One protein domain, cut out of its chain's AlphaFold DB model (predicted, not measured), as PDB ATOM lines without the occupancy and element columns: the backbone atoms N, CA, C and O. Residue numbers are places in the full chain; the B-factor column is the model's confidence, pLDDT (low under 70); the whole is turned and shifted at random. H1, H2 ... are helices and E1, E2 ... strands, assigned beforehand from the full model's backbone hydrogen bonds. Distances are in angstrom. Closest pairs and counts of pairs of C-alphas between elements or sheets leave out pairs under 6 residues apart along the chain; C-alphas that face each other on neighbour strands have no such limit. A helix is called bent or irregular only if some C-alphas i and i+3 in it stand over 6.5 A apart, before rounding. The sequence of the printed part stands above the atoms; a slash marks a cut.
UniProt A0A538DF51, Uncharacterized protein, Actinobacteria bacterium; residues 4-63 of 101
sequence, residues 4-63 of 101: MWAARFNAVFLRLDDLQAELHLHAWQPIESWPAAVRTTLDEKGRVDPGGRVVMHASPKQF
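AT A GLANCE: This is residues 4 to 63 of the 101 residues of an uncharacterized protein of Actinobacteria bacterium (UniProt A0A538DF51). A long, loose rod has a very short two-stranded antiparallel sheet, E1 and E2, near its middle, with H3 towards one end and H2 leading out to H1 at the other. The three helices do not bundle; beyond E2, residues 56 to 63 fold back alongside H2. The printed part has 60 residues, with three named helices and two named strands in the order H1, H2, E1, H3, E2, and the class is mostly helix. The whole is loose, with a radius of gyration of the C-alphas of 14.8 A and spans of 45 by 17 by 17 A.

IN THESE COORDINATES: Find C-alpha 28 at (-39.373, -21.896, 25.756), where E1 begins; it runs over residues 28 to 30, 6.9 A. E2, residues 53 to 55, spans 6.1 A. Before E1, H2 covers residues 16 to 26, 15.8 A. H1, residues 4 to 10, measures 10.1 A from C-alpha 4 at (-31.667, 3.514, 14.258). H3, residues 36 to 44, measures 13.5 A and is only just irregular: C-alphas 37 and 40 are 6.8 A apart.

HOW THE PARTS SIT: Look first at E1 and E2, antiparallel at 149 degrees, where N 29 and O 54 are 3.0 A apart and N 54 and O 29 are 2.8 A apart, both within hydrogen-bond range. The closest C-alphas of H3 and E2 are those of Leu 42 and Val 54, 7.7 A apart. For H2 and E2 they are those of His 24 and Val 55, 7.9 A apart. H1 and H2 are apart, and so are H2 and H3. Every O i to N i+4 pair is within hydrogen-bond range in H1 and H2; in H3, 3 of 5 are.

THE WHOLE: The C-alphas of Met 4 and Ala 37, the two farthest apart, are 45.0 A apart. The printed part has no cut and no long link. Mean pLDDT of the printed part is 88.0, and no printed residue is under 70.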
ATOM      1  N   MET A   4     -32.870   4.319  14.519       77.62
ATOM      2  CA  MET A   4     -31.667   3.514  14.258       77.62
ATOM      3  C   MET A   4     -31.936   2.023  14.485       77.62
ATOM      4  O   MET A   4     -31.549   1.178  13.679       77.62
ATOM      5  N   TRP A   5     -32.665   1.702  15.552       72.94
ATOM      6  CA  TRP A   5     -33.077   0.333  15.840       72.94
ATOM      7  C   TRP A   5     -34.178  -0.144  14.899       72.94
ATOM      8  O   TRP A   5     -34.138  -1.293  14.478       72.94
ATOM      9  N   ALA A   6     -35.099   0.737  14.503       74.88
ATOM     10  CA  ALA A   6     -36.115   0.419  13.507       74.88
ATOM     11  C   ALA A   6     -35.493  -0.051  12.188       74.88
ATOM     12  O   ALA A   6     -35.907  -1.072  11.654       74.88
ATOM     13  N   ALA A   7     -34.448   0.634  11.712       77.94
ATOM     14  CA  ALA A   7     -33.722   0.222  10.515       77.94
ATOM     15  C   ALA A   7     -33.058  -1.159  10.674       77.94
ATOM     16  O   ALA A   7     -33.106  -1.972   9.754       77.94
ATOM     17  N   ARG A   8     -32.480  -1.452  11.847       79.81
ATOM     18  CA  ARG A   8     -31.855  -2.757  12.130       79.81
ATOM     19  C   ARG A   8     -32.873  -3.892  12.206       79.81
ATOM     20  O   ARG A   8     -32.623  -4.949  11.641       79.81
ATOM     21  N   PHE A   9     -34.005  -3.675  12.872       78.06
ATOM     22  CA  PHE A   9     -35.078  -4.667  12.921       78.06
ATOM     23  C   PHE A   9     -35.674  -4.899  11.534       78.06
ATOM     24  O   PHE A   9     -35.777  -6.048  11.125       78.06
ATOM     25  N   ASN A  10     -35.950  -3.834  10.773       81.44
ATOM     26  CA  ASN A  10     -36.501  -3.939   9.419       81.44
ATOM     27  C   ASN A  10     -35.563  -4.637   8.422       81.44
ATOM     28  O   ASN A  10     -36.036  -5.150   7.413       81.44
ATOM     29  N   ALA A  11     -34.253  -4.671   8.679       85.75
ATOM     30  CA  ALA A  11     -33.308  -5.416   7.847       85.75
ATOM     31  C   ALA A  11     -33.462  -6.944   7.979       85.75
ATOM     32  O   ALA A  11     -33.026  -7.670   7.090       85.75
ATOM     33  N   VAL A  12     -34.054  -7.425   9.078       86.38
ATOM     34  CA  VAL A  12     -34.208  -8.860   9.379       86.38
ATOM     35  C   VAL A  12     -35.679  -9.280   9.360       86.38
ATOM     36  O   VAL A  12     -36.014 -10.316   8.798       86.38
ATOM     37  N   PHE A  13     -36.562  -8.458   9.926       85.75
ATOM     38  CA  PHE A  13     -37.996  -8.705  10.022       85.75
ATOM     39  C   PHE A  13     -38.755  -7.546   9.378       85.75
ATOM     40  O   PHE A  13     -38.782  -6.436   9.909       85.75
ATOM     41  N   LEU A  14     -39.389  -7.801   8.233       84.31
ATOM     42  CA  LEU A  14     -40.175  -6.787   7.520       84.31
ATOM     43  C   LEU A  14     -41.498  -6.478   8.227       84.31
ATOM     44  O   LEU A  14     -42.053  -5.390   8.058       84.31
ATOM     45  N   ARG A  15     -42.013  -7.427   9.015       86.94
ATOM     46  CA  ARG A  15     -43.243  -7.278   9.790       86.94
ATOM     47  C   ARG A  15     -42.982  -7.571  11.261       86.94
ATOM     48  O   ARG A  15     -42.238  -8.483  11.609       86.94
ATOM     49  N   LEU A  16     -43.677  -6.838  12.130       83.75
ATOM     50  CA  LEU A  16     -43.658  -7.101  13.570       83.75
ATOM     51  C   LEU A  16     -44.150  -8.520  13.896       83.75
ATOM     52  O   LEU A  16     -43.600  -9.156  14.790       83.75
ATOM     53  N   ASP A  17     -45.136  -9.020  13.147       88.88
ATOM     54  CA  ASP A  17     -45.672 -10.375  13.315       88.88
ATOM     55  C   ASP A  17     -44.590 -11.450  13.120       88.88
ATOM     56  O   ASP A  17     -44.584 -12.445  13.841       88.88
ATOM     57  N   ASP A  18     -43.647 -11.229  12.196       90.38
ATOM     58  CA  ASP A  18     -42.558 -12.170  11.911       90.38
ATOM     59  C   ASP A  18     -41.579 -12.226  13.091       90.38
ATOM     60  O   ASP A  18     -41.188 -13.302  13.536       90.38
ATOM     61  N   LEU A  19     -41.252 -11.065  13.668       87.31
ATOM     62  CA  LEU A  19     -40.439 -10.981  14.884       87.31
ATOM     63  C   LEU A  19     -41.136 -11.653  16.075       87.31
ATOM     64  O   LEU A  19     -40.498 -12.369  16.845       87.31
ATOM     65  N   GLN A  20     -42.438 -11.425  16.251       89.44
ATOM     66  CA  GLN A  20     -43.206 -12.052  17.328       89.44
ATOM     67  C   GLN A  20     -43.267 -13.575  17.169       89.44
ATOM     68  O   GLN A  20     -43.163 -14.291  18.167       89.44
ATOM     69  N   ALA A  21     -43.428 -14.070  15.939       90.81
ATOM     70  CA  ALA A  21     -43.422 -15.498  15.639       90.81
ATOM     71  C   ALA A  21     -42.052 -16.126  15.925       90.81
ATOM     72  O   ALA A  21     -41.990 -17.161  16.587       90.81
ATOM     73  N   GLU A  22     -40.967 -15.467  15.513       91.06
ATOM     74  CA  GLU A  22     -39.602 -15.931  15.780       91.06
ATOM     75  C   GLU A  22     -39.313 -15.971  17.286       91.06
ATOM     76  O   GLU A  22     -38.819 -16.966  17.813       91.06
ATOM     77  N   LEU A  23     -39.690 -14.923  18.021       88.56
ATOM     78  CA  LEU A  23     -39.556 -14.915  19.477       88.56
ATOM     79  C   LEU A  23     -40.361 -16.038  20.123       88.56
ATOM     80  O   LEU A  23     -39.851 -16.704  21.015       88.56
ATOM     81  N   HIS A  24     -41.592 -16.279  19.674       89.31
ATOM     82  CA  HIS A  24     -42.429 -17.352  20.209       89.31
ATOM     83  C   HIS A  24     -41.829 -18.739  19.972       89.31
ATOM     84  O   HIS A  24     -41.830 -19.557  20.890       89.31
ATOM     85  N   LEU A  25     -41.254 -18.966  18.789       90.75
ATOM     86  CA  LEU A  25     -40.597 -20.219  18.419       90.75
ATOM     87  C   LEU A  25     -39.446 -20.580  19.369       90.75
ATOM     88  O   LEU A  25     -39.252 -21.754  19.696       90.75
ATOM     89  N   HIS A  26     -38.700 -19.575  19.832       90.56
ATOM     90  CA  HIS A  26     -37.524 -19.768  20.688       90.56
ATOM     91  C   HIS A  26     -37.781 -19.480  22.174       90.56
ATOM     92  O   HIS A  26     -36.948 -19.812  23.016       90.56
ATOM     93  N   ALA A  27     -38.929 -18.900  22.531       90.06
ATOM     94  CA  ALA A  27     -39.298 -18.567  23.908       90.06
ATOM     95  C   ALA A  27     -39.899 -19.766  24.651       90.06
ATOM     96  O   ALA A  27     -41.085 -19.806  25.001       90.06
ATOM     97  N   TRP A  28     -39.041 -20.735  24.943       92.38
ATOM     98  CA  TRP A  28     -39.373 -21.896  25.756       92.38
ATOM     99  C   TRP A  28     -38.246 -22.223  26.736       92.38
ATOM    100  O   TRP A  28     -37.120 -21.734  26.621       92.38
ATOM    101  N   GLN A  29     -38.567 -23.039  27.737       92.56
ATOM    102  CA  GLN A  29     -37.601 -23.626  28.667       92.56
ATOM    103  C   GLN A  29     -37.868 -25.130  28.789       92.56
ATOM    104  O   GLN A  29     -39.032 -25.529  28.717       92.56
ATOM    105  N   PRO A  30     -36.838 -25.970  28.969       94.62
ATOM    106  CA  PRO A  30     -37.049 -27.391  29.212       94.62
ATOM    107  C   PRO A  30     -37.792 -27.589  30.544       94.62
ATOM    108  O   PRO A  30     -37.576 -26.839  31.503       94.62
ATOM    109  N   ILE A  31     -38.687 -28.577  30.615       93.94
ATOM    110  CA  ILE A  31     -39.498 -28.854  31.815       93.94
ATOM    111  C   ILE A  31     -38.627 -29.132  33.053       93.94
ATOM    112  O   ILE A  31     -39.014 -28.828  34.186       93.94
ATOM    113  N   GLU A  32     -37.403 -29.614  32.851       93.69
ATOM    114  CA  GLU A  32     -36.420 -29.882  33.897       93.69
ATOM    115  C   GLU A  32     -35.930 -28.616  34.612       93.69
ATOM    116  O   GLU A  32     -35.552 -28.693  35.783       93.69
ATOM    117  N   SER A  33     -35.986 -27.453  33.956       93.56
ATOM    118  CA  SER A  33     -35.645 -26.159  34.564       93.56
ATOM    119  C   SER A  33     -36.690 -25.676  35.572       93.56
ATOM    120  O   SER A  33     -36.418 -24.753  36.340       93.56
ATOM    121  N   TRP A  34     -37.877 -26.288  35.598       90.12
ATOM    122  CA  TRP A  34     -38.951 -25.930  36.520       90.12
ATOM    123  C   TRP A  34     -38.910 -26.795  37.791       90.12
ATOM    124  O   TRP A  34     -38.570 -27.986  37.721       90.12
ATOM    125  N   PRO A  35     -39.298 -26.248  38.962       92.94
ATOM    126  CA  PRO A  35     -39.416 -27.028  40.192       92.94
ATOM    127  C   PRO A  35     -40.364 -28.214  40.011       92.94
ATOM    128  O   PRO A  35     -41.456 -28.052  39.467       92.94
ATOM    129  N   ALA A  36     -39.977 -29.391  40.514       91.38
ATOM    130  CA  ALA A  36     -40.739 -30.633  40.343       91.38
ATOM    131  C   ALA A  36     -42.219 -30.495  40.740       91.38
ATOM    132  O   ALA A  36     -43.092 -30.971  40.024       91.38
ATOM    133  N   ALA A  37     -42.496 -29.760  41.822       89.12
ATOM    134  CA  ALA A  37     -43.848 -29.513  42.324       89.12
ATOM    135  C   ALA A  37     -44.774 -28.795  41.322       89.12
ATOM    136  O   ALA A  37     -45.988 -28.927  41.418       89.12
ATOM    137  N   VAL A  38     -44.222 -28.033  40.372       91.19
ATOM    138  CA  VAL A  38     -44.999 -27.242  39.403       91.19
ATOM    139  C   VAL A  38     -45.153 -27.978  38.066       91.19
ATOM    140  O   VAL A  38     -46.042 -27.642  37.287       91.19
ATOM    141  N   ARG A  39     -44.333 -29.006  37.800       92.62
ATOM    142  CA  ARG A  39     -44.322 -29.726  36.512       92.62
ATOM    143  C   ARG A  39     -45.665 -30.377  36.203       92.62
ATOM    144  O   ARG A  39     -46.204 -30.140  35.132       92.62
ATOM    145  N   THR A  40     -46.256 -31.074  37.176       90.38
ATOM    146  CA  THR A  40     -47.581 -31.699  37.033       90.38
ATOM    147  C   THR A  40     -48.645 -30.679  36.630       90.38
ATOM    148  O   THR A  40     -49.391 -30.899  35.687       90.38
ATOM    149  N   THR A  41     -48.659 -29.507  37.270       90.19
ATOM    150  CA  THR A  41     -49.597 -28.434  36.919       90.19
ATOM    151  C   THR A  41     -49.341 -27.855  35.523       90.19
ATOM    152  O   THR A  41     -50.283 -27.400  34.874       90.19
ATOM    153  N   LEU A  42     -48.092 -27.812  35.053       89.56
ATOM    154  CA  LEU A  42     -47.769 -27.359  33.695       89.56
ATOM    155  C   LEU A  42     -48.255 -28.367  32.645       89.56
ATOM    156  O   LEU A  42     -48.856 -27.943  31.655       89.56
ATOM    157  N   ASP A  43     -48.061 -29.663  32.891       89.50
ATOM    158  CA  ASP A  43     -48.561 -30.743  32.032       89.50
ATOM    159  C   ASP A  43     -50.092 -30.736  31.965       89.50
ATOM    160  O   ASP A  43     -50.670 -30.684  30.880       89.50
ATOM    161  N   GLU A  44     -50.769 -30.682  33.117       89.62
ATOM    162  CA  GLU A  44     -52.238 -30.634  33.208       89.62
ATOM    163  C   GLU A  44     -52.837 -29.423  32.483       89.62
ATOM    164  O   GLU A  44     -53.932 -29.493  31.925       89.62
ATOM    165  N   LYS A  45     -52.116 -28.296  32.464       87.19
ATOM    166  CA  LYS A  45     -52.522 -27.075  31.751       87.19
ATOM    167  C   LYS A  45     -52.176 -27.098  30.260       87.19
ATOM    168  O   LYS A  45     -52.387 -26.081  29.594       87.19
ATOM    169  N   GLY A  46     -51.608 -28.192  29.750       87.50
ATOM    170  CA  GLY A  46     -51.168 -28.311  28.360       87.50
ATOM    171  C   GLY A  46     -50.085 -27.295  27.992       87.50
ATOM    172  O   GLY A  46     -50.048 -26.812  26.863       87.50
ATOM    173  N   ARG A  47     -49.249 -26.895  28.959       87.38
ATOM    174  CA  ARG A  47     -48.163 -25.919  28.749       87.38
ATOM    175  C   ARG A  47     -46.860 -26.561  28.290       87.38
ATOM    176  O   ARG A  47     -45.937 -25.826  27.941       87.38
ATOM    177  N   VAL A  48     -46.798 -27.887  28.315       92.50
ATOM    178  CA  VAL A  48     -45.641 -28.681  27.914       92.50
ATOM    179  C   VAL A  48     -45.946 -29.338  26.575       92.50
ATOM    180  O   VAL A  48     -46.984 -29.980  26.411       92.50
ATOM    181  N   ASP A  49     -45.067 -29.129  25.601       89.31
ATOM    182  CA  ASP A  49     -45.173 -29.775  24.296       89.31
ATOM    183  C   ASP A  49     -44.633 -31.226  24.331       89.31
ATOM    184  O   ASP A  49     -43.995 -31.635  25.306       89.31
ATOM    185  N   PRO A  50     -44.835 -32.030  23.268       90.31
ATOM    186  CA  PRO A  50     -44.318 -33.402  23.211       90.31
ATOM    187  C   PRO A  50     -42.787 -33.525  23.304       90.31
ATOM    188  O   PRO A  50     -42.275 -34.620  23.525       90.31
ATOM    189  N   GLY A  51     -42.050 -32.429  23.107       91.44
ATOM    190  CA  GLY A  51     -40.598 -32.358  23.244       91.44
ATOM    191  C   GLY A  51     -40.130 -31.938  24.638       91.44
ATOM    192  O   GLY A  51     -38.939 -31.671  24.804       91.44
ATOM    193  N   GLY A  52     -41.033 -31.842  25.622       93.56
ATOM    194  CA  GLY A  52     -40.706 -31.417  26.985       93.56
ATOM    195  C   GLY A  52     -40.444 -29.915  27.111       93.56
ATOM    196  O   GLY A  52     -39.807 -29.476  28.072       93.56
ATOM    197  N   ARG A  53     -40.898 -29.108  26.145       94.19
ATOM    198  CA  ARG A  53     -40.699 -27.656  26.158       94.19
ATOM    199  C   ARG A  53     -41.894 -26.971  26.796       94.19
ATOM    200  O   ARG A  53     -43.034 -27.143  26.370       94.19
ATOM    201  N   VAL A  54     -41.612 -26.134  27.784       92.94
ATOM    202  CA  VAL A  54     -42.590 -25.245  28.408       92.94
ATOM    203  C   VAL A  54     -42.573 -23.918  27.668       92.94
ATOM    204  O   VAL A  54     -41.613 -23.150  27.783       92.94
ATOM    205  N   VAL A  55     -43.629 -23.637  26.904       88.00
ATOM    206  CA  VAL A  55     -43.732 -22.381  26.149       88.00
ATOM    207  C   VAL A  55     -44.062 -21.235  27.106       88.00
ATOM    208  O   VAL A  55     -45.026 -21.307  27.876       88.00
ATOM    209  N   MET A  56     -43.277 -20.153  27.059       84.75
ATOM    210  CA  MET A  56     -43.429 -19.040  28.009       84.75
ATOM    211  C   MET A  56     -44.725 -18.245  27.783       84.75
ATOM    212  O   MET A  56     -45.322 -17.732  28.730       84.75
ATOM    213  N   HIS A  57     -45.202 -18.193  26.536       84.75
ATOM    214  CA  HIS A  57     -46.420 -17.491  26.134       84.75
ATOM    215  C   HIS A  57     -47.314 -18.383  25.269       84.75
ATOM    216  O   HIS A  57     -46.835 -19.170  24.460       84.75
ATOM    217  N   ALA A  58     -48.633 -18.249  25.407       83.81
ATOM    218  CA  ALA A  58     -49.586 -19.049  24.638       83.81
ATOM    219  C   ALA A  58     -49.682 -18.598  23.169       83.81
ATOM    220  O   ALA A  58     -50.117 -19.367  22.318       83.81
ATOM    221  N   SER A  59     -49.300 -17.354  22.863       86.56
ATOM    222  CA  SER A  59     -49.370 -16.800  21.511       86.56
ATOM    223  C   SER A  59     -48.259 -15.776  21.244       86.56
ATOM    224  O   SER A  59     -47.947 -14.988  22.143       86.56
ATOM    225  N   PRO A  60     -47.750 -15.685  19.997       87.62
ATOM    226  CA  PRO A  60     -46.846 -14.618  19.556       87.62
ATOM    227  C   PRO A  60     -47.371 -13.202  19.833       87.62
ATOM    228  O   PRO A  60     -46.613 -12.286  20.143       87.62
ATOM    229  N   LYS A  61     -48.695 -13.011  19.797       87.12
ATOM    230  CA  LYS A  61     -49.318 -11.694  20.008       87.12
ATOM    231  C   LYS A  61     -49.157 -11.158  21.433       87.12
ATOM    232  O   LYS A  61     -49.476 -10.000  21.682       87.12
ATOM    233  N   GLN A  62     -48.690 -11.984  22.372       85.62
ATOM    234  CA  GLN A  62     -48.431 -11.575  23.753       85.62
ATOM    235  C   GLN A  62     -47.072 -10.877  23.926       85.62
ATOM    236  O   GLN A  62     -46.813 -10.324  24.993       85.62
ATOM    237  N   PHE A  63     -46.216 -10.862  22.898       83.44
ATOM    238  CA  PHE A  63     -44.955 -10.128  22.934       83.44
ATOM    239  C   PHE A  63     -45.169  -8.644  22.634       83.44
ATOM    240  O   PHE A  63     -45.541  -8.262  21.524       83.44
TER     241      PHE A  63